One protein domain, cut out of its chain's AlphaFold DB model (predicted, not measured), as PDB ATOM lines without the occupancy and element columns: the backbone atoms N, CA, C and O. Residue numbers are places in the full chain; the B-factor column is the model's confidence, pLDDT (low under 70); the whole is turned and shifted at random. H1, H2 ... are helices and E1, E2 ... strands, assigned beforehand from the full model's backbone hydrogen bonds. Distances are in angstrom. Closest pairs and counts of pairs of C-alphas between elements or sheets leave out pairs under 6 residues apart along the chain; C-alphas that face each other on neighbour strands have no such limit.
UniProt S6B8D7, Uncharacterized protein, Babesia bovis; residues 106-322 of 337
ATOM      1  N   CYS A 106     -41.331  50.590  -1.854       79.00
ATOM      2  CA  CYS A 106     -41.481  49.215  -2.261       79.00
ATOM      3  C   CYS A 106     -42.577  49.112  -3.319       79.00
ATOM      4  O   CYS A 106     -43.746  49.384  -3.064       79.00
ATOM      5  N   LEU A 107     -42.202  48.690  -4.521       73.75
ATOM      6  CA  LEU A 107     -43.149  48.489  -5.606       73.75
ATOM      7  C   LEU A 107     -43.723  47.080  -5.534       73.75
ATOM      8  O   LEU A 107     -42.996  46.088  -5.397       73.75
ATOM      9  N   THR A 108     -45.039  46.994  -5.662       66.81
ATOM     10  CA  THR A 108     -45.749  45.730  -5.820       66.81
ATOM     11  C   THR A 108     -45.955  45.439  -7.306       66.81
ATOM     12  O   THR A 108     -46.059  46.350  -8.124       66.81
ATOM     13  N   TYR A 109     -45.989  44.160  -7.688       54.06
ATOM     14  CA  TYR A 109     -46.302  43.758  -9.061       54.06
ATOM     15  C   TYR A 109     -47.555  42.891  -9.088       54.06
ATOM     16  O   TYR A 109     -47.537  41.760  -8.598       54.06
ATOM     17  N   ASN A 110     -48.638  43.440  -9.652       48.22
ATOM     18  CA  ASN A 110     -49.956  42.814  -9.780       48.22
ATOM     19  C   ASN A 110     -50.523  42.222  -8.470       48.22
ATOM     20  O   ASN A 110     -51.522  41.529  -8.504       48.22
ATOM     21  N   GLY A 111     -49.944  42.490  -7.300       48.81
ATOM     22  CA  GLY A 111     -50.362  41.914  -6.023       48.81
ATOM     23  C   GLY A 111     -50.176  42.891  -4.869       48.81
ATOM     24  O   GLY A 111     -49.746  44.026  -5.059       48.81
ATOM     25  N   LEU A 112     -50.481  42.436  -3.655       53.00
ATOM     26  CA  LEU A 112     -50.374  43.240  -2.429       53.00
ATOM     27  C   LEU A 112     -48.969  43.222  -1.806       53.00
ATOM     28  O   LEU A 112     -48.783  43.731  -0.703       53.00
ATOM     29  N   PHE A 113     -47.988  42.611  -2.476       61.19
ATOM     30  CA  PHE A 113     -46.690  42.312  -1.873       61.19
ATOM     31  C   PHE A 113     -45.550  43.011  -2.589       61.19
ATOM     32  O   PHE A 113     -45.523  43.018  -3.823       61.19
ATOM     33  N   PRO A 114     -44.614  43.599  -1.830       64.81
ATOM     34  CA  PRO A 114     -43.513  44.338  -2.403       64.81
ATOM     35  C   PRO A 114     -42.506  43.377  -3.038       64.81
ATOM     36  O   PRO A 114     -41.960  42.498  -2.372       64.81
ATOM     37  N   VAL A 115     -42.274  43.558  -4.333       70.19
ATOM     38  CA  VAL A 115     -41.424  42.704  -5.179       70.19
ATOM     39  C   VAL A 115     -40.089  43.372  -5.485       70.19
ATOM     40  O   VAL A 115     -39.092  42.690  -5.727       70.19
ATOM     41  N   VAL A 116     -40.086  44.703  -5.484       78.00
ATOM     42  CA  VAL A 116     -38.930  45.539  -5.786       78.00
ATOM     43  C   VAL A 116     -38.817  46.590  -4.697       78.00
ATOM     44  O   VAL A 116     -39.815  47.219  -4.349       78.00
ATOM     45  N   THR A 117     -37.613  46.816  -4.192       84.38
ATOM     46  CA  THR A 117     -37.291  48.012  -3.413       84.38
ATOM     47  C   THR A 117     -36.488  48.968  -4.284       84.38
ATOM     48  O   THR A 117     -35.594  48.541  -5.018       84.38
ATOM     49  N   VAL A 118     -36.849  50.248  -4.252       85.44
ATOM     50  CA  VAL A 118     -36.226  51.308  -5.049       85.44
ATOM     51  C   VAL A 118     -35.763  52.415  -4.113       85.44
ATOM     52  O   VAL A 118     -36.517  52.834  -3.230       85.44
ATOM     53  N   ARG A 119     -34.548  52.925  -4.335       85.88
ATOM     54  CA  ARG A 119     -34.021  54.115  -3.662       85.88
ATOM     55  C   ARG A 119     -34.702  55.376  -4.196       85.88
ATOM     56  O   ARG A 119     -34.150  56.096  -5.018       85.88
ATOM     57  N   ALA A 120     -35.929  55.615  -3.765       79.69
ATOM     58  CA  ALA A 120     -36.700  56.812  -4.066       79.69
ATOM     59  C   ALA A 120     -37.821  56.964  -3.032       79.69
ATOM     60  O   ALA A 120     -38.369  55.964  -2.553       79.69
ATOM     61  N   SER A 121     -38.183  58.203  -2.704       74.38
ATOM     62  CA  SER A 121     -39.351  58.480  -1.867       74.38
ATOM     63  C   SER A 121     -40.656  58.172  -2.614       74.38
ATOM     64  O   SER A 121     -40.693  58.116  -3.848       74.38
ATOM     65  N   LYS A 122     -41.761  58.003  -1.878       69.75
ATOM     66  CA  LYS A 122     -43.083  57.782  -2.490       69.75
ATOM     67  C   LYS A 122     -43.516  58.947  -3.373       69.75
ATOM     68  O   LYS A 122     -44.113  58.725  -4.416       69.75
ATOM     69  N   GLU A 123     -43.187  60.171  -2.978       65.69
ATOM     70  CA  GLU A 123     -43.477  61.384  -3.751       65.69
ATOM     71  C   GLU A 123     -42.689  61.403  -5.060       65.69
ATOM     72  O   GLU A 123     -43.262  61.629  -6.121       65.69
ATOM     73  N   GLN A 124     -41.396  61.070  -4.999       68.31
ATOM     74  CA  GLN A 124     -40.542  60.914  -6.176       68.31
ATOM     75  C   GLN A 124     -41.083  59.848  -7.133       68.31
ATOM     76  O   GLN A 124     -40.991  60.009  -8.349       68.31
ATOM     77  N   LEU A 125     -41.676  58.777  -6.598       66.62
ATOM     78  CA  LEU A 125     -42.295  57.739  -7.414       66.62
ATOM     79  C   LEU A 125     -43.714  58.068  -7.895       66.62
ATOM     80  O   LEU A 125     -44.142  57.521  -8.906       66.62
ATOM     81  N   GLY A 126     -44.428  58.968  -7.218       57.28
ATOM     82  CA  GLY A 126     -45.774  59.413  -7.592       57.28
ATOM     83  C   GLY A 126     -45.827  60.182  -8.915       57.28
ATOM     84  O   GLY A 126     -46.898  60.311  -9.501       57.28
ATOM     85  N   PHE A 127     -44.677  60.641  -9.418       52.78
ATOM     86  CA  PHE A 127     -44.536  61.198 -10.766       52.78
ATOM     87  C   PHE A 127     -44.545  60.129 -11.875       52.78
ATOM     88  O   PHE A 127     -44.625  60.482 -13.051       52.78
ATOM     89  N   PHE A 128     -44.477  58.835 -11.538       54.44
ATOM     90  CA  PHE A 128     -44.590  57.747 -12.509       54.44
ATOM     91  C   PHE A 128     -46.032  57.243 -12.586       54.44
ATOM     92  O   PHE A 128     -46.614  56.839 -11.583       54.44
ATOM     93  N   ASP A 129     -46.599  57.255 -13.793       44.59
ATOM     94  CA  ASP A 129     -47.974  56.827 -14.055       44.59
ATOM     95  C   ASP A 129     -48.140  55.307 -13.822       44.59
ATOM     96  O   ASP A 129     -47.569  54.505 -14.577       44.59
ATOM     97  N   PRO A 130     -48.937  54.879 -12.821       43.16
ATOM     98  CA  PRO A 130     -49.189  53.466 -12.551       43.16
ATOM     99  C   PRO A 130     -50.004  52.762 -13.655       43.16
ATOM    100  O   PRO A 130     -50.092  51.535 -13.637       43.16
ATOM    101  N   ASN A 131     -50.582  53.494 -14.620       39.94
ATOM    102  CA  ASN A 131     -51.475  52.948 -15.651       39.94
ATOM    103  C   ASN A 131     -50.822  52.681 -17.012       39.94
ATOM    104  O   ASN A 131     -51.497  52.216 -17.936       39.94
ATOM    105  N   THR A 132     -49.516  52.907 -17.176       40.06
ATOM    106  CA  THR A 132     -48.852  52.399 -18.381       40.06
ATOM    107  C   THR A 132     -48.794  50.875 -18.271       40.06
ATOM    108  O   THR A 132     -48.103  50.323 -17.420       40.06
ATOM    109  N   GLY A 133     -49.559  50.173 -19.118       35.47
ATOM    110  CA  GLY A 133     -49.730  48.708 -19.165       35.47
ATOM    111  C   GLY A 133     -48.459  47.871 -19.398       35.47
ATOM    112  O   GLY A 133     -48.535  46.730 -19.839       35.47
ATOM    113  N   ASN A 134     -47.289  48.424 -19.090       34.97
ATOM    114  CA  ASN A 134     -45.980  47.806 -19.040       34.97
ATOM    115  C   ASN A 134     -45.434  47.822 -17.607       34.97
ATOM    116  O   ASN A 134     -44.279  48.175 -17.385       34.97
ATOM    117  N   ALA A 135     -46.201  47.285 -16.656       39.78
ATOM    118  CA  ALA A 135     -45.688  46.793 -15.376       39.78
ATOM    119  C   ALA A 135     -44.682  45.624 -15.547       39.78
ATOM    120  O   ALA A 135     -44.501  44.796 -14.662       39.78
ATOM    121  N   LYS A 136     -43.951  45.532 -16.671       39.94
ATOM    122  CA  LYS A 136     -42.615  44.938 -16.620       39.94
ATOM    123  C   LYS A 136     -41.897  45.632 -15.468       39.94
ATOM    124  O   LYS A 136     -42.108  46.818 -15.245       39.94
ATOM    125  N   LEU A 137     -41.078  44.887 -14.740       46.00
ATOM    126  CA  LEU A 137     -40.166  45.384 -13.717       46.00
ATOM    127  C   LEU A 137     -39.169  46.405 -14.311       46.00
ATOM    128  O   LEU A 137     -37.967  46.161 -14.346       46.00
ATOM    129  N   VAL A 138     -39.653  47.513 -14.851       45.38
ATOM    130  CA  VAL A 138     -38.884  48.614 -15.389       45.38
ATOM    131  C   VAL A 138     -38.770  49.551 -14.210       45.38
ATOM    132  O   VAL A 138     -39.673  50.324 -13.912       45.38
ATOM    133  N   SER A 139     -37.665  49.406 -13.487       49.34
ATOM    134  CA  SER A 139     -37.135  50.467 -12.636       49.34
ATOM    135  C   SER A 139     -37.383  51.815 -13.333       49.34
ATOM    136  O   SER A 139     -36.926  51.959 -14.476       49.34
ATOM    137  N   PRO A 140     -38.121  52.751 -12.719       50.19
ATOM    138  CA  PRO A 140     -38.608  53.942 -13.404       50.19
ATOM    139  C   PRO A 140     -37.465  54.706 -14.089       50.19
ATOM    140  O   PRO A 140     -36.353  54.732 -13.559       50.19
ATOM    141  N   PRO A 141     -37.660  55.306 -15.275       52.25
ATOM    142  CA  PRO A 141     -36.621  56.101 -15.925       52.25
ATOM    143  C   PRO A 141     -36.245  57.319 -15.052       52.25
ATOM    144  O   PRO A 141     -36.954  58.315 -15.004       52.25
ATOM    145  N   ILE A 142     -35.103  57.218 -14.357       52.75
ATOM    146  CA  ILE A 142     -34.567  58.183 -13.369       52.75
ATOM    147  C   ILE A 142     -34.268  59.563 -13.971       52.75
ATOM    148  O   ILE A 142     -34.129  60.528 -13.230       52.75
ATOM    149  N   SER A 143     -34.232  59.707 -15.301       52.47
ATOM    150  CA  SER A 143     -33.955  60.984 -15.978       52.47
ATOM    151  C   SER A 143     -34.952  62.106 -15.650       52.47
ATOM    152  O   SER A 143     -34.736  63.237 -16.069       52.47
ATOM    153  N   GLN A 144     -36.041  61.805 -14.934       51.94
ATOM    154  CA  GLN A 144     -37.056  62.763 -14.485       51.94
ATOM    155  C   GLN A 144     -37.149  62.901 -12.955       51.94
ATOM    156  O   GLN A 144     -37.958  63.691 -12.475       51.94
ATOM    157  N   LEU A 145     -36.350  62.160 -12.175       55.91
ATOM    158  CA  LEU A 145     -36.367  62.297 -10.720       55.91
ATOM    159  C   LEU A 145     -35.648  63.594 -10.325       55.91
ATOM    160  O   LEU A 145     -34.488  63.775 -10.707       55.91
ATOM    161  N   PRO A 146     -36.291  64.505  -9.571       51.75
ATOM    162  CA  PRO A 146     -35.621  65.709  -9.123       51.75
ATOM    163  C   PRO A 146     -34.447  65.306  -8.229       51.75
ATOM    164  O   PRO A 146     -34.627  64.675  -7.183       51.75
ATOM    165  N   VAL A 147     -33.239  65.677  -8.661       50.84
ATOM    166  CA  VAL A 147     -32.000  65.587  -7.880       50.84
ATOM    167  C   VAL A 147     -32.091  66.629  -6.767       50.84
ATOM    168  O   VAL A 147     -31.424  67.661  -6.786       50.84
ATOM    169  N   HIS A 148     -32.990  66.429  -5.808       46.84
ATOM    170  CA  HIS A 148     -33.018  67.257  -4.617       46.84
ATOM    171  C   HIS A 148     -31.836  66.858  -3.734       46.84
ATOM    172  O   HIS A 148     -31.881  65.898  -2.974       46.84
ATOM    173  N   SER A 149     -30.742  67.597  -3.946       41.12
ATOM    174  CA  SER A 149     -29.759  68.074  -2.968       41.12
ATOM    175  C   SER A 149     -29.864  67.438  -1.580       41.12
ATOM    176  O   SER A 149     -30.417  68.008  -0.641       41.12
ATOM    177  N   GLY A 150     -29.294  66.248  -1.462       44.59
ATOM    178  CA  GLY A 150     -29.230  65.508  -0.216       44.59
ATOM    179  C   GLY A 150     -28.749  64.098  -0.484       44.59
ATOM    180  O   GLY A 150     -29.462  63.149  -0.179       44.59
ATOM    181  N   ASN A 151     -27.562  63.974  -1.090       49.75
ATOM    182  CA  ASN A 151     -26.847  62.713  -1.285       49.75
ATOM    183  C   ASN A 151     -26.416  62.169   0.091       49.75
ATOM    184  O   ASN A 151     -25.252  62.228   0.472       49.75
ATOM    185  N   ARG A 152     -27.397  61.794   0.908       63.03
ATOM    186  CA  ARG A 152     -27.201  61.202   2.220       63.03
ATOM    187  C   ARG A 152     -27.390  59.710   2.043       63.03
ATOM    188  O   ARG A 152     -28.450  59.270   1.579       63.03
ATOM    189  N   GLU A 153     -26.352  58.965   2.406       71.69
ATOM    190  CA  GLU A 153     -26.453  57.530   2.625       71.69
ATOM    191  C   GLU A 153     -27.723  57.260   3.431       71.69
ATOM    192  O   GLU A 153     -27.992  57.894   4.453       71.69
ATOM    193  N   SER A 154     -28.554  56.363   2.926       86.81
ATOM    194  CA  SER A 154     -29.746  55.943   3.638       86.81
ATOM    195  C   SER A 154     -29.852  54.445   3.546       86.81
ATOM    196  O   SER A 154     -29.507  53.860   2.521       86.81
ATOM    197  N   PHE A 155     -30.353  53.827   4.601       90.69
ATOM    198  CA  PHE A 155     -30.502  52.387   4.672       90.69
ATOM    199  C   PHE A 155     -31.964  51.979   4.825       90.69
ATOM    200  O   PHE A 155     -32.826  52.749   5.255       90.69
ATOM    201  N   THR A 156     -32.226  50.714   4.526       90.69
ATOM    202  CA  THR A 156     -33.457  50.039   4.931       90.69
ATOM    203  C   THR A 156     -33.143  48.667   5.518       90.69
ATOM    204  O   THR A 156     -32.072  48.092   5.306       90.69
ATOM    205  N   THR A 157     -34.083  48.143   6.297       90.00
ATOM    206  CA  THR A 157     -34.027  46.802   6.874       90.00
ATOM    207  C   THR A 157     -35.257  46.009   6.474       90.00
ATOM    208  O   THR A 157     -36.314  46.584   6.232       90.00
ATOM    209  N   GLY A 158     -35.154  44.686   6.480       86.94
ATOM    210  CA  GLY A 158     -36.306  43.805   6.337       86.94
ATOM    211  C   GLY A 158     -37.098  43.616   7.627       86.94
ATOM    212  O   GLY A 158     -36.877  44.263   8.651       86.94
ATOM    213  N   THR A 159     -38.024  42.659   7.586       83.00
ATOM    214  CA  THR A 159     -38.764  42.255   8.788       83.00
ATOM    215  C   THR A 159     -37.854  41.487   9.750       83.00
ATOM    216  O   THR A 159     -37.278  40.467   9.379       83.00
ATOM    217  N   GLU A 160     -37.783  41.942  11.002       84.06
ATOM    218  CA  GLU A 160     -37.011  41.302  12.072       84.06
ATOM    219  C   GLU A 160     -37.612  39.966  12.522       84.06
ATOM    220  O   GLU A 160     -38.823  39.868  12.741       84.06
ATOM    221  N   ARG A 161     -36.764  38.939  12.668       82.12
ATOM    222  CA  ARG A 161     -37.138  37.573  13.067       82.12
ATOM    223  C   ARG A 161     -36.004  36.856  13.787       82.12
ATOM    224  O   ARG A 161     -34.854  37.277  13.744       82.12
ATOM    225  N   GLU A 162     -36.339  35.734  14.410       85.25
ATOM    226  CA  GLU A 162     -35.356  34.824  14.986       85.25
ATOM    227  C   GLU A 162     -34.626  34.035  13.880       85.25
ATOM    228  O   GLU A 162     -35.249  33.338  13.077       85.25
ATOM    229  N   ILE A 163     -33.300  34.150  13.825       85.94
ATOM    230  CA  ILE A 163     -32.434  33.578  12.792       85.94
ATOM    231  C   ILE A 163     -31.412  32.671  13.471       85.94
ATOM    232  O   ILE A 163     -30.642  33.122  14.312       85.94
ATOM    233  N   SER A 164     -31.389  31.398  13.078       87.19
ATOM    234  CA  SER A 164     -30.286  30.469  13.384       87.19
ATOM    235  C   SER A 164     -29.480  30.138  12.130       87.19
ATOM    236  O   SER A 164     -28.255  30.095  12.149       87.19
ATOM    237  N   ILE A 165     -30.183  29.959  11.014       85.31
ATOM    238  CA  ILE A 165     -29.655  29.980   9.653       85.31
ATOM    239  C   ILE A 165     -30.559  30.939   8.877       85.31
ATOM    240  O   ILE A 165     -31.767  30.923   9.098       85.31
ATOM    241  N   GLY A 166     -29.969  31.802   8.059       83.00
ATOM    242  CA  GLY A 166     -30.595  32.825   7.230       83.00
ATOM    243  C   GLY A 166     -30.115  32.675   5.796       83.00
ATOM    244  O   GLY A 166     -28.907  32.647   5.594       83.00
ATOM    245  N   TRP A 167     -30.999  32.598   4.804       83.88
ATOM    246  CA  TRP A 167     -30.586  32.685   3.401       83.88
ATOM    247  C   TRP A 167     -31.493  33.633   2.629       83.88
ATOM    248  O   TRP A 167     -32.716  33.519   2.691       83.88
ATOM    249  N   TRP A 168     -30.883  34.567   1.908       84.44
ATOM    250  CA  TRP A 168     -31.581  35.529   1.073       84.44
ATOM    251  C   TRP A 168     -30.897  35.665  -0.280       84.44
ATOM    252  O   TRP A 168     -29.676  35.539  -0.387       84.44
ATOM    253  N   ALA A 169     -31.695  35.964  -1.301       84.94
ATOM    254  CA  ALA A 169     -31.212  36.260  -2.637       84.94
ATOM    255  C   ALA A 169     -31.923  37.496  -3.196       84.94
ATOM    256  O   ALA A 169     -33.138  37.645  -3.046       84.94
ATOM    257  N   TYR A 170     -31.157  38.365  -3.846       86.81
ATOM    258  CA  TYR A 170     -31.610  39.637  -4.398       86.81
ATOM    259  C   TYR A 170     -31.069  39.792  -5.809       86.81
ATOM    260  O   TYR A 170     -29.871  39.655  -6.025       86.81
ATOM    261  N   GLU A 171     -31.933  40.096  -6.765       86.06
ATOM    262  CA  GLU A 171     -31.519  40.446  -8.118       86.06
ATOM    263  C   GLU A 171     -31.360  41.962  -8.213       86.06
ATOM    264  O   GLU A 171     -32.262  42.715  -7.829       86.06
ATOM    265  N   VAL A 172     -30.237  42.414  -8.765       88.81
ATOM    266  CA  VAL A 172     -30.020  43.820  -9.099       88.81
ATOM    267  C   VAL A 172     -30.929  44.188 -10.268       88.81
ATOM    268  O   VAL A 172     -30.663  43.894 -11.438       88.81
ATOM    269  N   SER A 173     -32.035  44.852  -9.937       84.25
ATOM    270  CA  SER A 173     -33.009  45.318 -10.914       84.25
ATOM    271  C   SER A 173     -32.458  46.478 -11.727       84.25
ATOM    272  O   SER A 173     -32.610  46.478 -12.950       84.25
ATOM    273  N   ARG A 174     -31.782  47.417 -11.065       83.94
ATOM    274  CA  ARG A 174     -31.062  48.533 -11.675       83.94
ATOM    275  C   ARG A 174     -29.994  49.026 -10.717       83.94
ATOM    276  O   ARG A 174     -30.243  49.090  -9.518       83.94
ATOM    277  N   THR A 175     -28.855  49.410 -11.271       86.00
ATOM    278  CA  THR A 175     -27.852  50.188 -10.556       86.00
ATOM    279  C   THR A 175     -27.089  51.075 -11.533       86.00
ATOM    280  O   THR A 175     -26.873  50.655 -12.674       86.00
ATOM    281  N   GLU A 176     -26.732  52.295 -11.131       81.94
ATOM    282  CA  GLU A 176     -25.878  53.172 -11.943       81.94
ATOM    283  C   GLU A 176     -24.398  52.837 -11.735       81.94
ATOM    284  O   GLU A 176     -23.696  52.474 -12.687       81.94
ATOM    285  N   LYS A 177     -23.924  52.906 -10.487       83.62
ATOM    286  CA  LYS A 177     -22.514  52.661 -10.165       83.62
ATOM    287  C   LYS A 177     -22.239  51.274  -9.600       83.62
ATOM    288  O   LYS A 177     -21.074  50.914  -9.484       83.62
ATOM    289  N   GLY A 178     -23.249  50.466  -9.295       85.56
ATOM    290  CA  GLY A 178     -23.060  49.177  -8.618       85.56
ATOM    291  C   GLY A 178     -22.740  49.319  -7.129       85.56
ATOM    292  O   GLY A 178     -22.274  48.360  -6.517       85.56
ATOM    293  N   HIS A 179     -22.965  50.506  -6.560       90.38
ATOM    294  CA  HIS A 179     -22.682  50.834  -5.167       90.38
ATOM    295  C   HIS A 179     -23.878  50.454  -4.294       90.38
ATOM    296  O   HIS A 179     -24.699  51.267  -3.864       90.38
ATOM    297  N   ILE A 180     -24.000  49.151  -4.096       92.75
ATOM    298  CA  ILE A 180     -25.027  48.549  -3.264       92.75
ATOM    299  C   ILE A 180     -24.313  47.917  -2.081       92.75
ATOM    300  O   ILE A 180     -23.304  47.243  -2.255       92.75
ATOM    301  N   SER A 181     -24.843  48.102  -0.881       94.12
ATOM    302  CA  SER A 181     -24.422  47.359   0.300       94.12
ATOM    303  C   SER A 181     -25.534  46.439   0.765       94.12
ATOM    304  O   SER A 181     -26.697  46.841   0.816       94.12
ATOM    305  N   VAL A 182     -25.182  45.214   1.151       94.94
ATOM    306  CA  VAL A 182     -26.139  44.246   1.705       94.94
ATOM    307  C   VAL A 182     -25.577  43.585   2.950       94.94
ATOM    308  O   VAL A 182     -24.370  43.374   3.070       94.94
ATOM    309  N   GLY A 183     -26.443  43.221   3.885       94.62
ATOM    310  CA  GLY A 183     -25.995  42.625   5.131       94.62
ATOM    311  C   GLY A 183     -27.107  42.167   6.050       94.62
ATOM    312  O   GLY A 183     -28.212  41.824   5.629       94.62
ATOM    313  N   LEU A 184     -26.775  42.171   7.333       94.44
ATOM    314  CA  LEU A 184     -27.619  41.747   8.435       94.44
ATOM    315  C   LEU A 184     -27.660  42.854   9.490       94.44
ATOM    316  O   LEU A 184     -26.619  43.304   9.966       94.44
ATOM    317  N   ALA A 185     -28.868  43.218   9.906       93.19
ATOM    318  CA  ALA A 185     -29.125  43.974  11.123       93.19
ATOM    319  C   ALA A 185     -29.614  43.018  12.213       93.19
ATOM    320  O   ALA A 185     -30.481  42.189  11.946       93.19
ATOM    321  N   PHE A 186     -29.120  43.119  13.444       91.69
ATOM    322  CA  PHE A 186     -29.630  42.312  14.556       91.69
ATOM    323  C   PHE A 186     -29.535  43.036  15.897       91.69
ATOM    324  O   PHE A 186     -28.730  43.951  16.080       91.69
ATOM    325  N   ARG A 187     -30.385  42.636  16.847       88.75
ATOM    326  CA  ARG A 187     -30.342  43.153  18.219       88.75
ATOM    327  C   ARG A 187     -29.182  42.537  18.979       88.75
ATOM    328  O   ARG A 187     -29.059  41.316  19.034       88.75
ATOM    329  N   SER A 188     -28.413  43.381  19.649       85.50
ATOM    330  CA  SER A 188     -27.385  42.949  20.586       85.50
ATOM    331  C   SER A 188     -27.597  43.588  21.948       85.50
ATOM    332  O   SER A 188     -28.065  44.719  22.061       85.50
ATOM    333  N   GLN A 189     -27.243  42.849  22.997       81.12
ATOM    334  CA  GLN A 189     -27.177  43.382  24.358       81.12
ATOM    335  C   GLN A 189     -25.774  43.852  24.736       81.12
ATOM    336  O   GLN A 189     -25.610  44.522  25.753       81.12
ATOM    337  N   GLU A 190     -24.792  43.562  23.889       81.69
ATOM    338  CA  GLU A 190     -23.391  43.911  24.081       81.69
ATOM    339  C   GLU A 190     -22.912  44.808  22.926       81.69
ATOM    340  O   GLU A 190     -23.361  44.628  21.784       81.69
ATOM    341  N   PRO A 191     -22.030  45.787  23.202       82.12
ATOM    342  CA  PRO A 191     -21.390  46.580  22.157       82.12
ATOM    343  C   PRO A 191     -20.471  45.702  21.287       82.12
ATOM    344  O   PRO A 191     -20.071  44.619  21.708       82.12
ATOM    345  N   ILE A 192     -20.146  46.161  20.071       79.00
ATOM    346  CA  ILE A 192     -19.283  45.408  19.139       79.00
ATOM    347  C   ILE A 192     -17.866  45.317  19.706       79.00
ATOM    348  O   ILE A 192     -17.229  44.268  19.671       79.00
ATOM    349  N   ASP A 193     -17.396  46.439  20.238       76.44
ATOM    350  CA  ASP A 193     -16.104  46.584  20.886       76.44
ATOM    351  C   ASP A 193     -16.181  47.619  22.013       76.44
ATOM    352  O   ASP A 193     -17.211  48.256  22.253       76.44
ATOM    353  N   GLU A 194     -15.078  47.805  22.724       79.94
ATOM    354  CA  GLU A 194     -15.070  48.717  23.857       79.94
ATOM    355  C   GLU A 194     -15.085  50.204  23.461       79.94
ATOM    356  O   GLU A 194     -15.682  51.040  24.141       79.94
ATOM    357  N   ALA A 195     -14.501  50.540  22.308       77.81
ATOM    358  CA  ALA A 195     -14.511  51.901  21.776       77.81
ATOM    359  C   ALA A 195     -15.935  52.358  21.405       77.81
ATOM    360  O   ALA A 195     -16.275  53.536  21.499       77.81
ATOM    361  N   SER A 196     -16.789  51.407  21.034       77.25
ATOM    362  CA  SER A 196     -18.170  51.593  20.604       77.25
ATOM    363  C   SER A 196     -19.182  51.738  21.749       77.25
ATOM    364  O   SER A 196     -20.340  52.099  21.514       77.25
ATOM    365  N   ARG A 197     -18.767  51.486  23.002       82.69
ATOM    366  CA  ARG A 197     -19.674  51.390  24.157       82.69
ATOM    367  C   ARG A 197     -20.472  52.667  24.412       82.69
ATOM    368  O   ARG A 197     -21.658  52.572  24.719       82.69
ATOM    369  N   LEU A 198     -19.866  53.848  24.288       81.38
ATOM    370  CA  LEU A 198     -20.578  55.115  24.516       81.38
ATOM    371  C   LEU A 198     -21.699  55.321  23.491       81.38
ATOM    372  O   LEU A 198     -22.833  55.610  23.872       81.38
ATOM    373  N   SER A 199     -21.407  55.086  22.209       77.50
ATOM    374  CA  SER A 199     -22.402  55.136  21.137       77.50
ATOM    375  C   SER A 199     -23.516  54.124  21.391       77.50
ATOM    376  O   SER A 199     -24.684  54.494  21.367       77.50
ATOM    377  N   PHE A 200     -23.165  52.886  21.745       79.56
ATOM    378  CA  PHE A 200     -24.121  51.825  22.067       79.56
ATOM    379  C   PHE A 200     -25.062  52.178  23.228       79.56
ATOM    380  O   PHE A 200     -26.264  51.925  23.152       79.56
ATOM    381  N   LEU A 201     -24.532  52.770  24.304       80.94
ATOM    382  CA  LEU A 201     -25.315  53.167  25.478       80.94
ATOM    383  C   LEU A 201     -26.232  54.364  25.206       80.94
ATOM    384  O   LEU A 201     -27.274  54.479  25.846       80.94
ATOM    385  N   SER A 202     -25.864  55.233  24.262       77.38
ATOM    386  CA  SER A 202     -26.664  56.405  23.890       77.38
ATOM    387  C   SER A 202     -27.888  56.078  23.021       77.38
ATOM    388  O   SER A 202     -28.749  56.934  22.831       77.38
ATOM    389  N   MET A 203     -27.993  54.847  22.501       71.25
ATOM    390  CA  MET A 203     -29.091  54.448  21.617       71.25
ATOM    391  C   MET A 203     -30.383  54.130  22.392       71.25
ATOM    392  O   MET A 203     -30.370  53.275  23.287       71.25
ATOM    393  N   PRO A 204     -31.531  54.721  22.019       60.84
ATOM    394  CA  PRO A 204     -32.812  54.438  22.658       60.84
ATOM    395  C   PRO A 204     -33.365  53.065  22.239       60.84
ATOM    396  O   PRO A 204     -33.549  52.818  21.055       60.84
ATOM    397  N   ASN A 205     -33.649  52.182  23.212       55.91
ATOM    398  CA  ASN A 205     -34.445  50.927  23.176       55.91
ATOM    399  C   ASN A 205     -34.231  49.889  22.040       55.91
ATOM    400  O   ASN A 205     -34.759  48.780  22.110       55.91
ATOM    401  N   SER A 206     -33.427  50.182  21.025       60.31
ATOM    402  CA  SER A 206     -33.205  49.394  19.819       60.31
ATOM    403  C   SER A 206     -31.703  49.361  19.541       60.31
ATOM    404  O   SER A 206     -31.203  49.971  18.600       60.31
ATOM    405  N   ARG A 207     -30.977  48.636  20.397       76.81
ATOM    406  CA  ARG A 207     -29.543  48.331  20.269       76.81
ATOM    407  C   ARG A 207     -29.302  47.419  19.065       76.81
ATOM    408  O   ARG A 207     -29.127  46.206  19.206       76.81
ATOM    409  N   ARG A 208     -29.398  47.988  17.865       87.25
ATOM    410  CA  ARG A 208     -29.257  47.269  16.602       87.25
ATOM    411  C   ARG A 208     -27.883  47.516  16.024       87.25
ATOM    412  O   ARG A 208     -27.497  48.654  15.767       87.25
ATOM    413  N   ILE A 209     -27.186  46.417  15.804       90.69
ATOM    414  CA  ILE A 209     -25.915  46.394  15.111       90.69
ATOM    415  C   ILE A 209     -26.174  45.957  13.680       90.69
ATOM    416  O   ILE A 209     -26.994  45.068  13.440       90.69
ATOM    417  N   VAL A 210     -25.456  46.563  12.746       93.00
ATOM    418  CA  VAL A 210     -25.410  46.122  11.358       93.00
ATOM    419  C   VAL A 210     -24.020  45.631  11.010       93.00
ATOM    420  O   VAL A 210     -23.023  46.212  11.427       93.00
ATOM    421  N   PHE A 211     -23.972  44.566  10.219       94.75
ATOM    422  CA  PHE A 211     -22.782  44.122   9.508       94.75
ATOM    423  C   PHE A 211     -23.169  43.895   8.059       94.75
ATOM    424  O   PHE A 211     -24.133  43.180   7.775       94.75
ATOM    425  N   TYR A 212     -22.430  44.502   7.146       94.94
ATOM    426  CA  TYR A 212     -22.755  44.476   5.731       94.94
ATOM    427  C   TYR A 212     -21.497  44.457   4.880       94.94
ATOM    428  O   TYR A 212     -20.412  44.810   5.334       94.94
ATOM    429  N   TYR A 213     -21.653  43.997   3.647       94.38
ATOM    430  CA  TYR A 213     -20.637  44.114   2.621       94.38
ATOM    431  C   TYR A 213     -20.984  45.273   1.707       94.38
ATOM    432  O   TYR A 213     -22.110  45.337   1.210       94.38
ATOM    433  N   ASP A 214     -20.015  46.150   1.497       92.94
ATOM    434  CA  ASP A 214     -20.092  47.259   0.564       92.94
ATOM    435  C   ASP A 214     -19.400  46.867  -0.745       92.94
ATOM    436  O   ASP A 214     -18.190  46.618  -0.770       92.94
ATOM    437  N   PHE A 215     -20.177  46.777  -1.826       91.56
ATOM    438  CA  PHE A 215     -19.651  46.442  -3.148       91.56
ATOM    439  C   PHE A 215     -18.916  47.611  -3.823       91.56
ATOM    440  O   PHE A 215     -18.128  47.357  -4.733       91.56
ATOM    441  N   GLY A 216     -19.141  48.860  -3.396       88.19
ATOM    442  CA  GLY A 216     -18.398  50.025  -3.885       88.19
ATOM    443  C   GLY A 216     -16.958  50.035  -3.372       88.19
ATOM    444  O   GLY A 216     -16.023  50.226  -4.146       88.19
ATOM    445  N   ASP A 217     -16.784  49.724  -2.084       88.00
ATOM    446  CA  ASP A 217     -15.476  49.733  -1.411       88.00
ATOM    447  C   ASP A 217     -14.775  48.361  -1.356       88.00
ATOM    448  O   ASP A 217     -13.623  48.274  -0.924       88.00
ATOM    449  N   ASP A 218     -15.460  47.287  -1.765       88.81
ATOM    450  CA  ASP A 218     -15.024  45.883  -1.647       88.81
ATOM    451  C   ASP A 218     -14.637  45.499  -0.205       88.81
ATOM    452  O   ASP A 218     -13.614  44.853   0.033       88.81
ATOM    453  N   ARG A 219     -15.430  45.924   0.790       91.19
ATOM    454  CA  ARG A 219     -15.119  45.750   2.224       91.19
ATOM    455  C   ARG A 219     -16.339  45.374   3.049       91.19
ATOM    456  O   ARG A 219     -17.461  45.781   2.763       91.19
ATOM    457  N   PHE A 220     -16.101  44.637   4.135       92.81
ATOM    458  CA  PHE A 220     -17.102  44.534   5.193       92.81
ATOM    459  C   PHE A 220     -17.065  45.782   6.060       92.81
ATOM    460  O   PHE A 220     -15.994  46.273   6.417       92.81
ATOM    461  N   LYS A 221     -18.247  46.249   6.439       93.06
ATOM    462  CA  LYS A 221     -18.443  47.358   7.357       93.06
ATOM    463  C   LYS A 221     -19.411  46.956   8.463       93.06
ATOM    464  O   LYS A 221     -20.217  46.034   8.310       93.06
ATOM    465  N   SER A 222     -19.328  47.647   9.588       92.25
ATOM    466  CA  SER A 222     -20.300  47.545  10.669       92.25
ATOM    467  C   SER A 222     -20.645  48.914  11.218       92.25
ATOM    468  O   SER A 222     -19.986  49.907  10.922       92.25
ATOM    469  N   GLY A 223     -21.712  48.968  11.996       90.12
ATOM    470  CA  GLY A 223     -22.123  50.177  12.681       90.12
ATOM    471  C   GLY A 223     -23.407  49.949  13.450       90.12
ATOM    472  O   GLY A 223     -23.921  48.830  13.543       90.12
ATOM    473  N   TYR A 224     -23.946  51.033  13.978       88.62
ATOM    474  CA  TYR A 224     -25.212  51.032  14.686       88.62
ATOM    475  C   TYR A 224     -26.294  51.747  13.892       88.62
ATOM    476  O   TYR A 224     -26.038  52.790  13.288       88.62
ATOM    477  N   ILE A 225     -27.513  51.207  13.942       86.69
ATOM    478  CA  ILE A 225     -28.686  51.822  13.316       86.69
ATOM    479  C   ILE A 225     -29.734  52.206  14.347       86.69
ATOM    480  O   ILE A 225     -30.095  51.412  15.219       86.69
ATOM    481  N   ASP A 226     -30.293  53.397  14.175       79.88
ATOM    482  CA  ASP A 226     -31.579  53.751  14.753       79.88
ATOM    483  C   ASP A 226     -32.653  53.590  13.674       79.88
ATOM    484  O   ASP A 226     -32.588  54.201  12.613       79.88
ATOM    485  N   VAL A 227     -33.653  52.751  13.930       71.19
ATOM    486  CA  VAL A 227     -34.744  52.509  12.971       71.19
ATOM    487  C   VAL A 227     -35.634  53.740  12.815       71.19
ATOM    488  O   VAL A 227     -36.422  53.789  11.887       71.19
ATOM    489  N   THR A 228     -35.541  54.719  13.711       75.81
ATOM    490  CA  THR A 228     -36.255  55.992  13.573       75.81
ATOM    491  C   THR A 228     -35.502  56.998  12.702       75.81
ATOM    492  O   THR A 228     -36.113  57.940  12.208       75.81
ATOM    493  N   ASN A 229     -34.200  56.793  12.472       79.81
ATOM    494  CA  ASN A 229     -33.364  57.662  11.650       79.81
ATOM    495  C   ASN A 229     -32.613  56.854  10.582       79.81
ATOM    496  O   ASN A 229     -31.507  56.358  10.791       79.81
ATOM    497  N   HIS A 230     -33.212  56.772   9.397       79.31
ATOM    498  CA  HIS A 230     -32.711  55.981   8.270       79.31
ATOM    499  C   HIS A 230     -31.557  56.620   7.488       79.31
ATOM    500  O   HIS A 230     -31.156  56.075   6.460       79.31
ATOM    501  N   HIS A 231     -31.055  57.780   7.915       79.44
ATOM    502  CA  HIS A 231     -30.078  58.581   7.167       79.44
ATOM    503  C   HIS A 231     -28.666  58.549   7.747       79.44
ATOM    504  O   HIS A 231     -27.783  59.242   7.243       79.44
ATOM    505  N   GLN A 232     -28.451  57.827   8.847       74.56
ATOM    506  CA  GLN A 232     -27.157  57.829   9.510       74.56
ATOM    507  C   GLN A 232     -26.844  56.474  10.127       74.56
ATOM    508  O   GLN A 232     -27.602  55.944  10.939       74.56
ATOM    509  N   LEU A 233     -25.679  55.946   9.759       83.69
ATOM    510  CA  LEU A 233     -25.017  54.901  10.520       83.69
ATOM    511  C   LEU A 233     -24.147  55.549  11.593       83.69
ATOM    512  O   LEU A 233     -23.338  56.432  11.308       83.69
ATOM    513  N   ASN A 234     -24.302  55.095  12.830       78.38
ATOM    514  CA  ASN A 234     -23.491  55.571  13.940       78.38
ATOM    515  C   ASN A 234     -22.269  54.674  14.108       78.38
ATOM    516  O   ASN A 234     -22.399  53.449  14.113       78.38
ATOM    517  N   SER A 235     -21.107  55.307  14.285       78.88
ATOM    518  CA  SER A 235     -19.820  54.648  14.523       78.88
ATOM    519  C   SER A 235     -19.523  53.591  13.460       78.88
ATOM    520  O   SER A 235     -19.579  52.403  13.724       78.88
ATOM    521  N   VAL A 236     -19.284  54.013  12.219       83.88
ATOM    522  CA  VAL A 236     -19.012  53.067  11.129       83.88
ATOM    523  C   VAL A 236     -17.587  52.534  11.244       83.88
ATOM    524  O   VAL A 236     -16.631  53.308  11.257       83.88
ATOM    525  N   TRP A 237     -17.443  51.211  11.260       86.62
ATOM    526  CA  TRP A 237     -16.156  50.532  11.152       86.62
ATOM    527  C   TRP A 237     -16.028  49.867   9.793       86.62
ATOM    528  O   TRP A 237     -16.984  49.287   9.288       86.62
ATOM    529  N   SER A 238     -14.829  49.922   9.223       88.44
ATOM    530  CA  SER A 238     -14.472  49.186   8.011       88.44
ATOM    531  C   SER A 238     -13.434  48.130   8.357       88.44
ATOM    532  O   SER A 238     -12.469  48.417   9.063       88.44
ATOM    533  N   TYR A 239     -13.630  46.916   7.859       85.94
ATOM    534  CA  TYR A 239     -12.726  45.796   8.076       85.94
ATOM    535  C   TYR A 239     -11.947  45.529   6.795       85.94
ATOM    536  O   TYR A 239     -12.533  45.274   5.739       85.94
ATOM    537  N   ASP A 240     -10.621  45.572   6.894       78.69
ATOM    538  CA  ASP A 240      -9.759  45.241   5.769       78.69
ATOM    539  C   ASP A 240      -9.897  43.755   5.425       78.69
ATOM    540  O   ASP A 240      -9.721  42.864   6.263       78.69
ATOM    541  N   LEU A 241     -10.202  43.480   4.161       69.19
ATOM    542  CA  LEU A 241     -10.151  42.133   3.619       69.19
ATOM    543  C   LEU A 241      -8.720  41.824   3.177       69.19
ATOM    544  O   LEU A 241      -8.028  42.676   2.622       69.19
ATOM    545  N   ARG A 242      -8.271  40.580   3.386       59.44
ATOM    546  CA  ARG A 242      -7.068  40.066   2.715       59.44
ATOM    547  C   ARG A 242      -7.398  39.979   1.222       59.44
ATOM    548  O   ARG A 242      -8.006  39.009   0.778       59.44
ATOM    549  N   LEU A 243      -7.104  41.055   0.497       56.38
ATOM    550  CA  LEU A 243      -7.484  41.263  -0.897       56.38
ATOM    551  C   LEU A 243      -6.874  40.177  -1.791       56.38
ATOM    552  O   LEU A 243      -5.662  40.127  -1.976       56.38
ATOM    553  N   ASN A 244      -7.729  39.359  -2.403       53.47
ATOM    554  CA  ASN A 244      -7.457  38.809  -3.727       53.47
ATOM    555  C   ASN A 244      -8.193  39.723  -4.714       53.47
ATOM    556  O   ASN A 244      -9.398  39.921  -4.585       53.47
ATOM    557  N   SER A 245      -7.447  40.314  -5.643       53.78
ATOM    558  CA  SER A 245      -7.715  41.532  -6.427       53.78
ATOM    559  C   SER A 245      -8.925  41.554  -7.385       53.78
ATOM    560  O   SER A 245      -8.863  42.226  -8.409       53.78
ATOM    561  N   ASN A 246     -10.032  40.872  -7.090       63.56
ATOM    562  CA  ASN A 246     -11.211  40.833  -7.957       63.56
ATOM    563  C   ASN A 246     -12.440  41.353  -7.200       63.56
ATOM    564  O   ASN A 246     -13.250  40.569  -6.689       63.56
ATOM    565  N   ALA A 247     -12.553  42.680  -7.108       76.00
ATOM    566  CA  ALA A 247     -13.782  43.341  -6.685       76.00
ATOM    567  C   ALA A 247     -14.842  43.168  -7.783       76.00
ATOM    568  O   ALA A 247     -14.596  43.480  -8.953       76.00
ATOM    569  N   HIS A 248     -16.012  42.632  -7.430       86.06
ATOM    570  CA  HIS A 248     -17.109  42.456  -8.383       86.06
ATOM    571  C   HIS A 248     -17.994  43.694  -8.369       86.06
ATOM    572  O   HIS A 248     -18.747  43.913  -7.422       86.06
ATOM    573  N   LYS A 249     -17.931  44.489  -9.437       90.62
ATOM    574  CA  LYS A 249     -18.841  45.620  -9.620       90.62
ATOM    575  C   LYS A 249     -20.212  45.104 -10.041       90.62
ATOM    576  O   LYS A 249     -20.329  44.541 -11.131       90.62
ATOM    577  N   LEU A 250     -21.223  45.331  -9.204       92.12
ATOM    578  CA  LEU A 250     -22.589  44.873  -9.448       92.12
ATOM    579  C   LEU A 250     -23.191  45.487 -10.716       92.12
ATOM    580  O   LEU A 250     -22.999  46.667 -11.016       92.12
ATOM    581  N   ARG A 251     -23.937  44.667 -11.456       91.00
ATOM    582  CA  ARG A 251     -24.610  45.019 -12.710       91.00
ATOM    583  C   ARG A 251     -26.043  44.505 -12.714       91.00
ATOM    584  O   ARG A 251     -26.433  43.659 -11.916       91.00
ATOM    585  N   HIS A 252     -26.834  45.011 -13.653       88.06
ATOM    586  CA  HIS A 252     -28.187  44.519 -13.896       88.06
ATOM    587  C   HIS A 252     -28.209  42.987 -14.073       88.06
ATOM    588  O   HIS A 252     -27.415  42.459 -14.851       88.06
ATOM    589  N   LYS A 253     -29.163  42.320 -13.405       85.44
ATOM    590  CA  LYS A 253     -29.348  40.854 -13.311       85.44
ATOM    591  C   LYS A 253     -28.344  40.092 -12.450       85.44
ATOM    592  O   LYS A 253     -28.500  38.879 -12.320       85.44
ATOM    593  N   ASP A 254     -27.379  40.756 -11.821       90.25
ATOM    594  CA  ASP A 254     -26.565  40.077 -10.816       90.25
ATOM    595  C   ASP A 254     -27.457  39.612  -9.664       90.25
ATOM    596  O   ASP A 254     -28.261  40.384  -9.132       90.25
ATOM    597  N   VAL A 255     -27.314  38.345  -9.276       89.94
ATOM    598  CA  VAL A 255     -28.035  37.769  -8.140       89.94
ATOM    599  C   VAL A 255     -27.099  37.717  -6.944       89.94
ATOM    600  O   VAL A 255     -26.207  36.873  -6.857       89.94
ATOM    601  N   ILE A 256     -27.316  38.631  -6.011       92.25
ATOM    602  CA  ILE A 256     -26.616  38.691  -4.736       92.25
ATOM    603  C   ILE A 256     -27.232  37.654  -3.806       92.25
ATOM    604  O   ILE A 256     -28.446  37.594  -3.640       92.25
ATOM    605  N   THR A 257     -26.393  36.856  -3.161       91.06
ATOM    606  CA  THR A 257     -26.783  35.871  -2.155       91.06
ATOM    607  C   THR A 257     -26.190  36.261  -0.813       91.06
ATOM    608  O   THR A 257     -25.026  36.651  -0.725       91.06
ATOM    609  N   VAL A 258     -26.994  36.151   0.237       91.75
ATOM    610  CA  VAL A 258     -26.605  36.459   1.609       91.75
ATOM    611  C   VAL A 258     -26.972  35.264   2.475       91.75
ATOM    612  O   VAL A 258     -28.131  34.865   2.538       91.75
ATOM    613  N   ASN A 259     -25.982  34.671   3.132       91.62
ATOM    614  CA  ASN A 259     -26.153  33.519   4.008       91.62
ATOM    615  C   ASN A 259     -25.619  33.836   5.406       91.62
ATOM    616  O   ASN A 259     -24.442  34.151   5.570       91.62
ATOM    617  N   VAL A 260     -26.480  33.711   6.405       92.81
ATOM    618  CA  VAL A 260     -26.198  33.945   7.817       92.81
ATOM    619  C   VAL A 260     -26.270  32.621   8.557       92.81
ATOM    620  O   VAL A 260     -27.276  31.925   8.502       92.81
ATOM    621  N   ILE A 261     -25.227  32.277   9.301       92.25
ATOM    622  CA  ILE A 261     -25.202  31.087  10.155       92.25
ATOM    623  C   ILE A 261     -24.844  31.533  11.564       92.25
ATOM    624  O   ILE A 261     -23.784  32.116  11.778       92.25
ATOM    625  N   VAL A 262     -25.719  31.256  12.525       91.00
ATOM    626  CA  VAL A 262     -25.530  31.620  13.929       91.00
ATOM    627  C   VAL A 262     -25.032  30.406  14.703       91.00
ATOM    628  O   VAL A 262     -25.687  29.365  14.772       91.00
ATOM    629  N   ALA A 263     -23.859  30.561  15.302       89.69
ATOM    630  CA  ALA A 263     -23.299  29.663  16.294       89.69
ATOM    631  C   ALA A 263     -23.349  30.326  17.678       89.69
ATOM    632  O   ALA A 263     -23.677  31.500  17.820       89.69
ATOM    633  N   THR A 264     -23.011  29.571  18.721       86.31
ATOM    634  CA  THR A 264     -23.078  30.044  20.113       86.31
ATOM    635  C   THR A 264     -22.217  31.286  20.373       86.31
ATOM    636  O   THR A 264     -22.582  32.120  21.195       86.31
ATOM    637  N   SER A 265     -21.078  31.411  19.689       87.00
ATOM    638  CA  SER A 265     -20.089  32.475  19.917       87.00
ATOM    639  C   SER A 265     -19.790  33.333  18.687       87.00
ATOM    640  O   SER A 265     -18.974  34.252  18.772       87.00
ATOM    641  N   CYS A 266     -20.403  33.044  17.540       90.56
ATOM    642  CA  CYS A 266     -20.217  33.854  16.347       90.56
ATOM    643  C   CYS A 266     -21.404  33.776  15.391       90.56
ATOM    644  O   CYS A 266     -22.136  32.788  15.339       90.56
ATOM    645  N   ILE A 267     -21.548  34.818  14.581       93.25
ATOM    646  CA  ILE A 267     -22.399  34.826  13.397       93.25
ATOM    647  C   ILE A 267     -21.476  34.806  12.181       93.25
ATOM    648  O   ILE A 267     -20.599  35.654  12.042       93.25
ATOM    649  N   THR A 268     -21.656  33.839  11.290       95.06
ATOM    650  CA  THR A 268     -20.976  33.811   9.994       95.06
ATOM    651  C   THR A 268     -21.882  34.445   8.952       95.06
ATOM    652  O   THR A 268     -22.966  33.926   8.689       95.06
ATOM    653  N   LEU A 269     -21.431  35.540   8.347       95.44
ATOM    654  CA  LEU A 269     -22.082  36.211   7.230       95.44
ATOM    655  C   LEU A 269     -21.312  35.884   5.949       95.44
ATOM    656  O   LEU A 269     -20.133  36.206   5.827       95.44
ATOM    657  N   ASN A 270     -21.969  35.242   4.990       94.44
ATOM    658  CA  ASN A 270     -21.430  35.004   3.659       94.44
ATOM    659  C   ASN A 270     -22.226  35.817   2.649       94.44
ATOM    660  O   ASN A 270     -23.448  35.708   2.610       94.44
ATOM    661  N   ILE A 271     -21.536  36.582   1.818       94.19
ATOM    662  CA  ILE A 271     -22.128  37.357   0.733       94.19
ATOM    663  C   ILE A 271     -21.439  36.938  -0.558       94.19
ATOM    664  O   ILE A 271     -20.219  36.792  -0.596       94.19
ATOM    665  N   GLY A 272     -22.209  36.682  -1.604       92.44
ATOM    666  CA  GLY A 272     -21.666  36.290  -2.897       92.44
ATOM    667  C   GLY A 272     -22.565  36.716  -4.037       92.44
ATOM    668  O   GLY A 272     -23.728  37.045  -3.817       92.44
ATOM    669  N   VAL A 273     -22.038  36.676  -5.254       92.50
ATOM    670  CA  VAL A 273     -22.811  36.938  -6.471       92.50
ATOM    671  C   VAL A 273     -22.834  35.662  -7.301       92.50
ATOM    672  O   VAL A 273     -21.778  35.116  -7.638       92.50
ATOM    673  N   LEU A 274     -24.035  35.160  -7.585       88.25
ATOM    674  CA  LEU A 274     -24.238  33.930  -8.348       88.25
ATOM    675  C   LEU A 274     -23.544  34.035  -9.716       88.25
ATOM    676  O   LEU A 274     -23.485  35.115 -10.296       88.25
ATOM    677  N   ASP A 275     -22.969  32.931 -10.192       83.88
ATOM    678  CA  ASP A 275     -22.283  32.804 -11.491       83.88
ATOM    679  C   ASP A 275     -21.065  33.726 -11.732       83.88
ATOM    680  O   ASP A 275     -20.388  33.601 -12.749       83.88
ATOM    681  N   SER A 276     -20.710  34.590 -10.778       85.00
ATOM    682  CA  SER A 276     -19.512  35.449 -10.846       85.00
ATOM    683  C   SER A 276     -18.265  34.825 -10.198       85.00
ATOM    684  O   SER A 276     -17.152  35.314 -10.376       85.00
ATOM    685  N   GLY A 277     -18.449  33.789  -9.369       81.25
ATOM    686  CA  GLY A 277     -17.402  33.242  -8.496       81.25
ATOM    687  C   GLY A 277     -17.054  34.124  -7.286       81.25
ATOM    688  O   GLY A 277     -16.267  33.706  -6.434       81.25
ATOM    689  N   MET A 278     -17.647  35.318  -7.160       89.00
ATOM    690  CA  MET A 278     -17.454  36.201  -6.013       89.00
ATOM    691  C   MET A 278     -18.118  35.607  -4.771       89.00
ATOM    692  O   MET A 278     -19.329  35.373  -4.728       89.00
ATOM    693  N   LYS A 279     -17.307  35.398  -3.734       90.00
ATOM    694  CA  LYS A 279     -17.756  35.032  -2.394       90.00
ATOM    695  C   LYS A 279     -16.888  35.732  -1.359       90.00
ATOM    696  O   LYS A 279     -15.663  35.791  -1.485       90.00
ATOM    697  N   ARG A 280     -17.534  36.258  -0.329       92.00
ATOM    698  CA  ARG A 280     -16.932  36.944   0.806       92.00
ATOM    699  C   ARG A 280     -17.553  36.399   2.077       92.00
ATOM    700  O   ARG A 280     -18.763  36.205   2.151       92.00
ATOM    701  N   THR A 281     -16.719  36.147   3.071       92.88
ATOM    702  CA  THR A 281     -17.146  35.607   4.358       92.88
ATOM    703  C   THR A 281     -16.590  36.485   5.459       92.88
ATOM    704  O   THR A 281     -15.409  36.825   5.440       92.88
ATOM    705  N   PHE A 282     -17.435  36.812   6.424       92.44
ATOM    706  CA  PHE A 282     -17.072  37.554   7.615       92.44
ATOM    707  C   PHE A 282     -17.614  36.840   8.849       92.44
ATOM    708  O   PHE A 282     -18.752  36.367   8.859       92.44
ATOM    709  N   GLN A 283     -16.784  36.735   9.882       92.50
ATOM    710  CA  GLN A 283     -17.179  36.170  11.165       92.50
ATOM    711  C   GLN A 283     -17.317  37.293  12.178       92.50
ATOM    712  O   GLN A 283     -16.373  38.029  12.440       92.50
ATOM    713  N   ILE A 284     -18.509  37.394  12.746       90.69
ATOM    714  CA  ILE A 284     -18.881  38.396  13.732       90.69
ATOM    715  C   ILE A 284     -18.838  37.712  15.097       90.69
ATOM    716  O   ILE A 284     -19.644  36.802  15.329       90.69
ATOM    717  N   PRO A 285     -17.932  38.102  16.006       87.25
ATOM    718  CA  PRO A 285     -17.981  37.646  17.388       87.25
ATOM    719  C   PRO A 285     -19.302  38.100  18.015       87.25
ATOM    720  O   PRO A 285     -19.580  39.293  18.105       87.25
ATOM    721  N   HIS A 286     -20.153  37.152  18.399       84.88
ATOM    722  CA  HIS A 286     -21.437  37.458  19.019       84.88
ATOM    723  C   HIS A 286     -21.933  36.265  19.819       84.88
ATOM    724  O   HIS A 286     -21.983  35.140  19.317       84.88
ATOM    725  N   ARG A 287     -22.335  36.512  21.064       81.25
ATOM    726  CA  ARG A 287     -22.856  35.470  21.937       81.25
ATOM    727  C   ARG A 287     -24.354  35.295  21.718       81.25
ATOM    728  O   ARG A 287     -25.162  36.043  22.260       81.25
ATOM    729  N   ALA A 288     -24.724  34.276  20.953       76.94
ATOM    730  CA  ALA A 288     -26.120  33.898  20.780       76.94
ATOM    731  C   ALA A 288     -26.571  32.988  21.932       76.94
ATOM    732  O   ALA A 288     -25.879  32.039  22.315       76.94
ATOM    733  N   THR A 289     -27.753  33.250  22.491       68.50
ATOM    734  CA  THR A 289     -28.326  32.401  23.537       68.50
ATOM    735  C   THR A 289     -28.897  31.126  22.910       68.50
ATOM    736  O   THR A 289     -29.783  31.159  22.063       68.50
ATOM    737  N   GLY A 290     -28.356  29.972  23.308       61.91
ATOM    738  CA  GLY A 290     -28.845  28.643  22.912       61.91
ATOM    739  C   GLY A 290     -29.515  27.879  24.056       61.91
ATOM    740  O   GLY A 290     -29.803  26.697  23.922       61.91
ATOM    741  N   ILE A 291     -29.720  28.514  25.211       60.50
ATOM    742  CA  ILE A 291     -30.227  27.857  26.420       60.50
ATOM    743  C   ILE A 291     -31.450  28.626  26.908       60.50
ATOM    744  O   ILE A 291     -31.361  29.820  27.188       60.50
ATOM    745  N   LEU A 292     -32.584  27.932  27.008       58.00
ATOM    746  CA  LEU A 292     -33.816  28.452  27.594       58.00
ATOM    747  C   LEU A 292     -34.224  27.533  28.753       58.00
ATOM    748  O   LEU A 292     -34.886  26.514  28.554       58.00
ATOM    749  N   GLY A 293     -33.765  27.853  29.965       63.97
ATOM    750  CA  GLY A 293     -33.926  26.975  31.128       63.97
ATOM    751  C   GLY A 293     -33.155  25.662  30.955       63.97
ATOM    752  O   GLY A 293     -31.940  25.681  30.788       63.97
ATOM    753  N   SER A 294     -33.856  24.526  30.981       59.06
ATOM    754  CA  SER A 294     -33.289  23.179  30.791       59.06
ATOM    755  C   SER A 294     -33.261  22.702  29.331       59.06
ATOM    756  O   SER A 294     -32.816  21.588  29.060       59.06
ATOM    757  N   ILE A 295     -33.736  23.515  28.380       63.25
ATOM    758  CA  ILE A 295     -33.840  23.138  26.966       63.25
ATOM    759  C   ILE A 295     -32.681  23.754  26.178       63.25
ATOM    760  O   ILE A 295     -32.507  24.976  26.151       63.25
ATOM    761  N   ILE A 296     -31.915  22.899  25.493       72.69
ATOM    762  CA  ILE A 296     -30.912  23.319  24.509       72.69
ATOM    763  C   ILE A 296     -31.643  23.647  23.204       72.69
ATOM    764  O   ILE A 296     -32.184  22.766  22.534       72.69
ATOM    765  N   LYS A 297     -31.658  24.929  22.844       75.62
ATOM    766  CA  LYS A 297     -32.134  25.433  21.558       75.62
ATOM    767  C   LYS A 297     -30.940  25.680  20.641       75.62
ATOM    768  O   LYS A 297     -29.831  25.981  21.080       75.62
ATOM    769  N   ARG A 298     -31.168  25.586  19.332       81.94
ATOM    770  CA  ARG A 298     -30.188  26.057  18.351       81.94
ATOM    771  C   ARG A 298     -29.888  27.545  18.604       81.94
ATOM    772  O   ARG A 298     -30.853  28.297  18.742       81.94
ATOM    773  N   PRO A 299     -28.612  27.969  18.639       86.38
ATOM    774  CA  PRO A 299     -28.260  29.376  18.789       86.38
ATOM    775  C   PRO A 299     -28.965  30.235  17.744       86.38
ATOM    776  O   PRO A 299     -29.044  29.862  16.569       86.38
ATOM    777  N   CYS A 300     -29.497  31.370  18.181       88.00
ATOM    778  CA  CYS A 300     -30.251  32.264  17.322       88.00
ATOM    779  C   CYS A 300     -30.122  33.722  17.758       88.00
ATOM    780  O   CYS A 300     -29.855  34.020  18.920       88.00
ATOM    781  N   ILE A 301     -30.356  34.622  16.810       88.81
ATOM    782  CA  ILE A 301     -30.425  36.071  17.018       88.81
ATOM    783  C   ILE A 301     -31.764  36.602  16.523       88.81
ATOM    784  O   ILE A 301     -32.371  36.003  15.642       88.81
ATOM    785  N   PHE A 302     -32.197  37.755  17.024       88.81
ATOM    786  CA  PHE A 302     -33.276  38.514  16.393       88.81
ATOM    787  C   PHE A 302     -32.674  39.504  15.400       88.81
ATOM    788  O   PHE A 302     -32.006  40.453  15.810       88.81
ATOM    789  N   GLY A 303     -32.872  39.259  14.105       89.69
ATOM    790  CA  GLY A 303     -32.294  40.067  13.039       89.69
ATOM    791  C   GLY A 303     -33.131  40.132  11.767       89.69
ATOM    792  O   GLY A 303     -34.178  39.500  11.650       89.69
ATOM    793  N   ALA A 304     -32.669  40.940  10.822       90.75
ATOM    794  CA  ALA A 304     -33.307  41.246   9.552       90.75
ATOM    795  C   ALA A 304     -32.246  41.478   8.463       90.75
ATOM    796  O   ALA A 304     -31.139  41.922   8.780       90.75
ATOM    797  N   PRO A 305     -32.581  41.266   7.181       91.69
ATOM    798  CA  PRO A 305     -31.788  41.790   6.074       91.69
ATOM    799  C   PRO A 305     -31.552  43.300   6.194       91.69
ATOM    800  O   PRO A 305     -32.415  44.018   6.702       91.69
ATOM    801  N   PHE A 306     -30.409  43.775   5.710       93.50
ATOM    802  CA  PHE A 306     -30.020  45.186   5.706       93.50
ATOM    803  C   PHE A 306     -29.506  45.594   4.323       93.50
ATOM    804  O   PHE A 306     -28.804  44.805   3.686       93.50
ATOM    805  N   PHE A 307     -29.825  46.817   3.886       91.62
ATOM    806  CA  PHE A 307     -29.442  47.336   2.571       91.62
ATOM    807  C   PHE A 307     -29.079  48.813   2.613       91.62
ATOM    808  O   PHE A 307     -29.719  49.591   3.323       91.62
ATOM    809  N   ILE A 308     -28.128  49.188   1.760       92.88
ATOM    810  CA  ILE A 308     -27.855  50.568   1.354       92.88
ATOM    811  C   ILE A 308     -27.792  50.575  -0.171       92.88
ATOM    812  O   ILE A 308     -27.058  49.793  -0.767       92.88
ATOM    813  N   LEU A 309     -28.577  51.440  -0.792       90.50
ATOM    814  CA  LEU A 309     -28.527  51.755  -2.210       90.50
ATOM    815  C   LEU A 309     -28.048  53.205  -2.304       90.50
ATOM    816  O   LEU A 309     -28.734  54.101  -1.802       90.50
ATOM    817  N   GLU A 310     -26.849  53.415  -2.848       86.06
ATOM    818  CA  GLU A 310     -26.211  54.735  -2.836       86.06
ATOM    819  C   GLU A 310     -26.898  55.696  -3.813       86.06
ATOM    820  O   GLU A 310     -27.296  56.798  -3.428       86.06
ATOM    821  N   ASP A 311     -27.097  55.262  -5.058       82.19
ATOM    822  CA  ASP A 311     -27.650  56.106  -6.112       82.19
ATOM    823  C   ASP A 311     -29.194  56.111  -6.081       82.19
ATOM    824  O   ASP A 311     -29.857  55.080  -5.915       82.19
ATOM    825  N   ILE A 312     -29.802  57.289  -6.267       81.25
ATOM    826  CA  ILE A 312     -31.262  57.414  -6.406       81.25
ATOM    827  C   ILE A 312     -31.715  56.584  -7.608       81.25
ATOM    828  O   ILE A 312     -31.208  56.750  -8.709       81.25
ATOM    829  N   GLY A 313     -32.716  55.729  -7.393       77.56
ATOM    830  CA  GLY A 313     -33.303  54.833  -8.383       77.56
ATOM    831  C   GLY A 313     -32.570  53.504  -8.586       77.56
ATOM    832  O   GLY A 313     -33.052  52.666  -9.361       77.56
ATOM    833  N   ASP A 314     -31.485  53.256  -7.846       85.50
ATOM    834  CA  ASP A 314     -30.995  51.896  -7.633       85.50
ATOM    835  C   ASP A 314     -32.124  51.029  -7.067       85.50
ATOM    836  O   ASP A 314     -32.986  51.486  -6.304       85.50
ATOM    837  N   SER A 315     -32.169  49.768  -7.494       86.12
ATOM    838  CA  SER A 315     -33.259  48.871  -7.125       86.12
ATOM    839  C   SER A 315     -32.852  47.410  -7.061       86.12
ATOM    840  O   SER A 315     -32.100  46.902  -7.898       86.12
ATOM    841  N   LEU A 316     -33.433  46.722  -6.083       87.38
ATOM    842  CA  LEU A 316     -33.308  45.286  -5.868       87.38
ATOM    843  C   LEU A 316     -34.679  44.633  -5.996       87.38
ATOM    844  O   LEU A 316     -35.686  45.196  -5.571       87.38
ATOM    845  N   SER A 317     -34.719  43.429  -6.553       80.19
ATOM    846  CA  SER A 317     -35.934  42.626  -6.688       80.19
ATOM    847  C   SER A 317     -35.733  41.206  -6.190       80.19
ATOM    848  O   SER A 317     -34.606  40.721  -6.099       80.19
ATOM    849  N   ILE A 318     -36.830  40.501  -5.916       76.81
ATOM    850  CA  ILE A 318     -36.774  39.058  -5.657       76.81
ATOM    851  C   ILE A 318     -36.485  38.352  -6.996       76.81
ATOM    852  O   ILE A 318     -37.289  38.511  -7.921       76.81
ATOM    853  N   PRO A 319     -35.385  37.579  -7.126       63.62
ATOM    854  CA  PRO A 319     -34.983  36.954  -8.395       63.62
ATOM    855  C   PRO A 319     -36.087  36.111  -9.055       63.62
ATOM    856  O   PRO A 319     -36.264  36.105 -10.272       63.62
ATOM    857  N   GLU A 320     -36.898  35.428  -8.249       59.22
ATOM    858  CA  GLU A 320     -37.907  34.470  -8.725       59.22
ATOM    859  C   GLU A 320     -39.065  35.116  -9.497       59.22
ATOM    860  O   GLU A 320     -39.750  34.459 -10.287       59.22
ATOM    861  N   LEU A 321     -39.268  36.424  -9.328       51.81
ATOM    862  CA  LEU A 321     -40.386  37.154  -9.928       51.81
ATOM    863  C   LEU A 321     -40.052  37.737 -11.313       51.81
ATOM    864  O   LEU A 321     -40.963  38.109 -12.059       51.81
ATOM    865  N   ARG A 322     -38.770  37.728 -11.706       44.78
ATOM    866  CA  ARG A 322     -38.285  38.084 -13.053       44.78
ATOM    867  C   ARG A 322     -38.155  36.889 -13.997       44.78
ATOM    868  O   ARG A 322     -37.964  37.109 -15.190       44.78
TER     869      ARG A 322
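This is residues 106 to 322 of the 337 residues of an uncharacterized protein of Babesia bovis (UniProt S6B8D7). Look for two strongly twisted sheets that lie partly face to face, E6, E7 and E8 of the one over E10, E11 and E12 of the other, with the long strand E14 running beside E6 and on to its hairpin with E13 at one end of the longest axis. Towards the other end of that axis you find the hairpin of E1 and E2, the short helix H1 and a long stretch with no named element, residues 127 to 154. The printed part has 217 residues with two named helices and 15 named strands, in the order E1 E2 H1 E3 E4 E5 E6 H2 E7 E8 E9 E10 E11 E12 E13 E14 E15; the class is mostly strand. One sheet runs E1 E2 E15 E5 E10 E11 E12, all antiparallel; the other is branched, with antiparallel neighbour pairs. The whole is compact, with a radius of gyration of the C-alphas of 18.2 A, and its C-alphas span 59 by 38 by 38 A, only just elongated.

Begin at E1, residues 106 to 108, an edge strand and in a hairpin with E2, residues 114 to 118; N 107 and O 116 are 2.8 A apart, within hydrogen-bond range. E15, residues 315 to 317, is the antiparallel neighbour of E2, with N 117 and O 316 at 2.9 A, within hydrogen-bond range. E5, residues 165 to 174, pairs with E15 over residues 171 to 174, N 171 and O 317 at 2.8 A, and with E10, residues 255 to 262, over residues 165 to 171, N 168 and O 258 at 2.8 A. E10, E11, residues 266 to 273, and E12, residues 279 to 285, form a meander, each strand the antiparallel neighbour of the one before; see N 259 and O 270, 2.8 A, and N 269 and O 282, 2.9 A. H1, residues 122 to 126, only grazes this sheet. In the branched sheet, look at E14, residues 295 to 309. E3, residues 155 to 157, and E4, residues 161 to 163, lie on one side of it, with N 156 and O 307 at 3.0 A and N 161 and O 303 at 2.8 A. E6, residues 180 to 187, lies on the other side, with N 183 and O 306 at 2.9 A. E13, residues 289 to 292, forms a hairpin with E14, N 297 and O 290 at 2.8 A. E7, residues 208 to 214, is antiparallel to E6, N 184 and O 211 at 2.9 A. E7, E8, residues 219 to 226, and E9, residues 229 to 239, form a second meander, with N 212 and O 221 at 2.9 A and N 222 and O 237 at 2.9 A. E9 bends by 63 degrees at residue 235. H2, residues 197 to 202, only grazes this sheet with residues 199 to 200; the C-alphas of Ser 199 and Ser 235, its closest to E9, are 7.1 A apart. Between the sheets, the closest C-alphas of E6 and E10, Gly 183 and Val 258, are 7.1 A apart. Those of E10 and E14, Val 262 and Cys 300, are 5.8 A apart. In H1 and H2 every O i to N i+4 pair is within hydrogen-bond range.

Find C-alpha 106 at (-41.481, 49.215, -2.261), where E1 begins. E5 is 28.3 A from first to last C-alpha, E6 22.8 A, E9 24.1 A and E11 23.2 A. E14 starts at C-alpha 295, (-33.840, 23.138, 26.966), and runs 41.2 A to C-alpha 309. E15 ends at C-alpha 317, (-35.934, 42.626, -6.688).

The two C-alphas farthest apart, those of Gln 144 and Ser 294, are 60.3 A apart. The printed part has no cut. The links H1 to E3 and E9 to E10 are long, with 28 and 15 residues. The mean pLDDT of the printed part is 77.5, and 58 residues are under 70, among them residues 122 to 152 and 289 to 295.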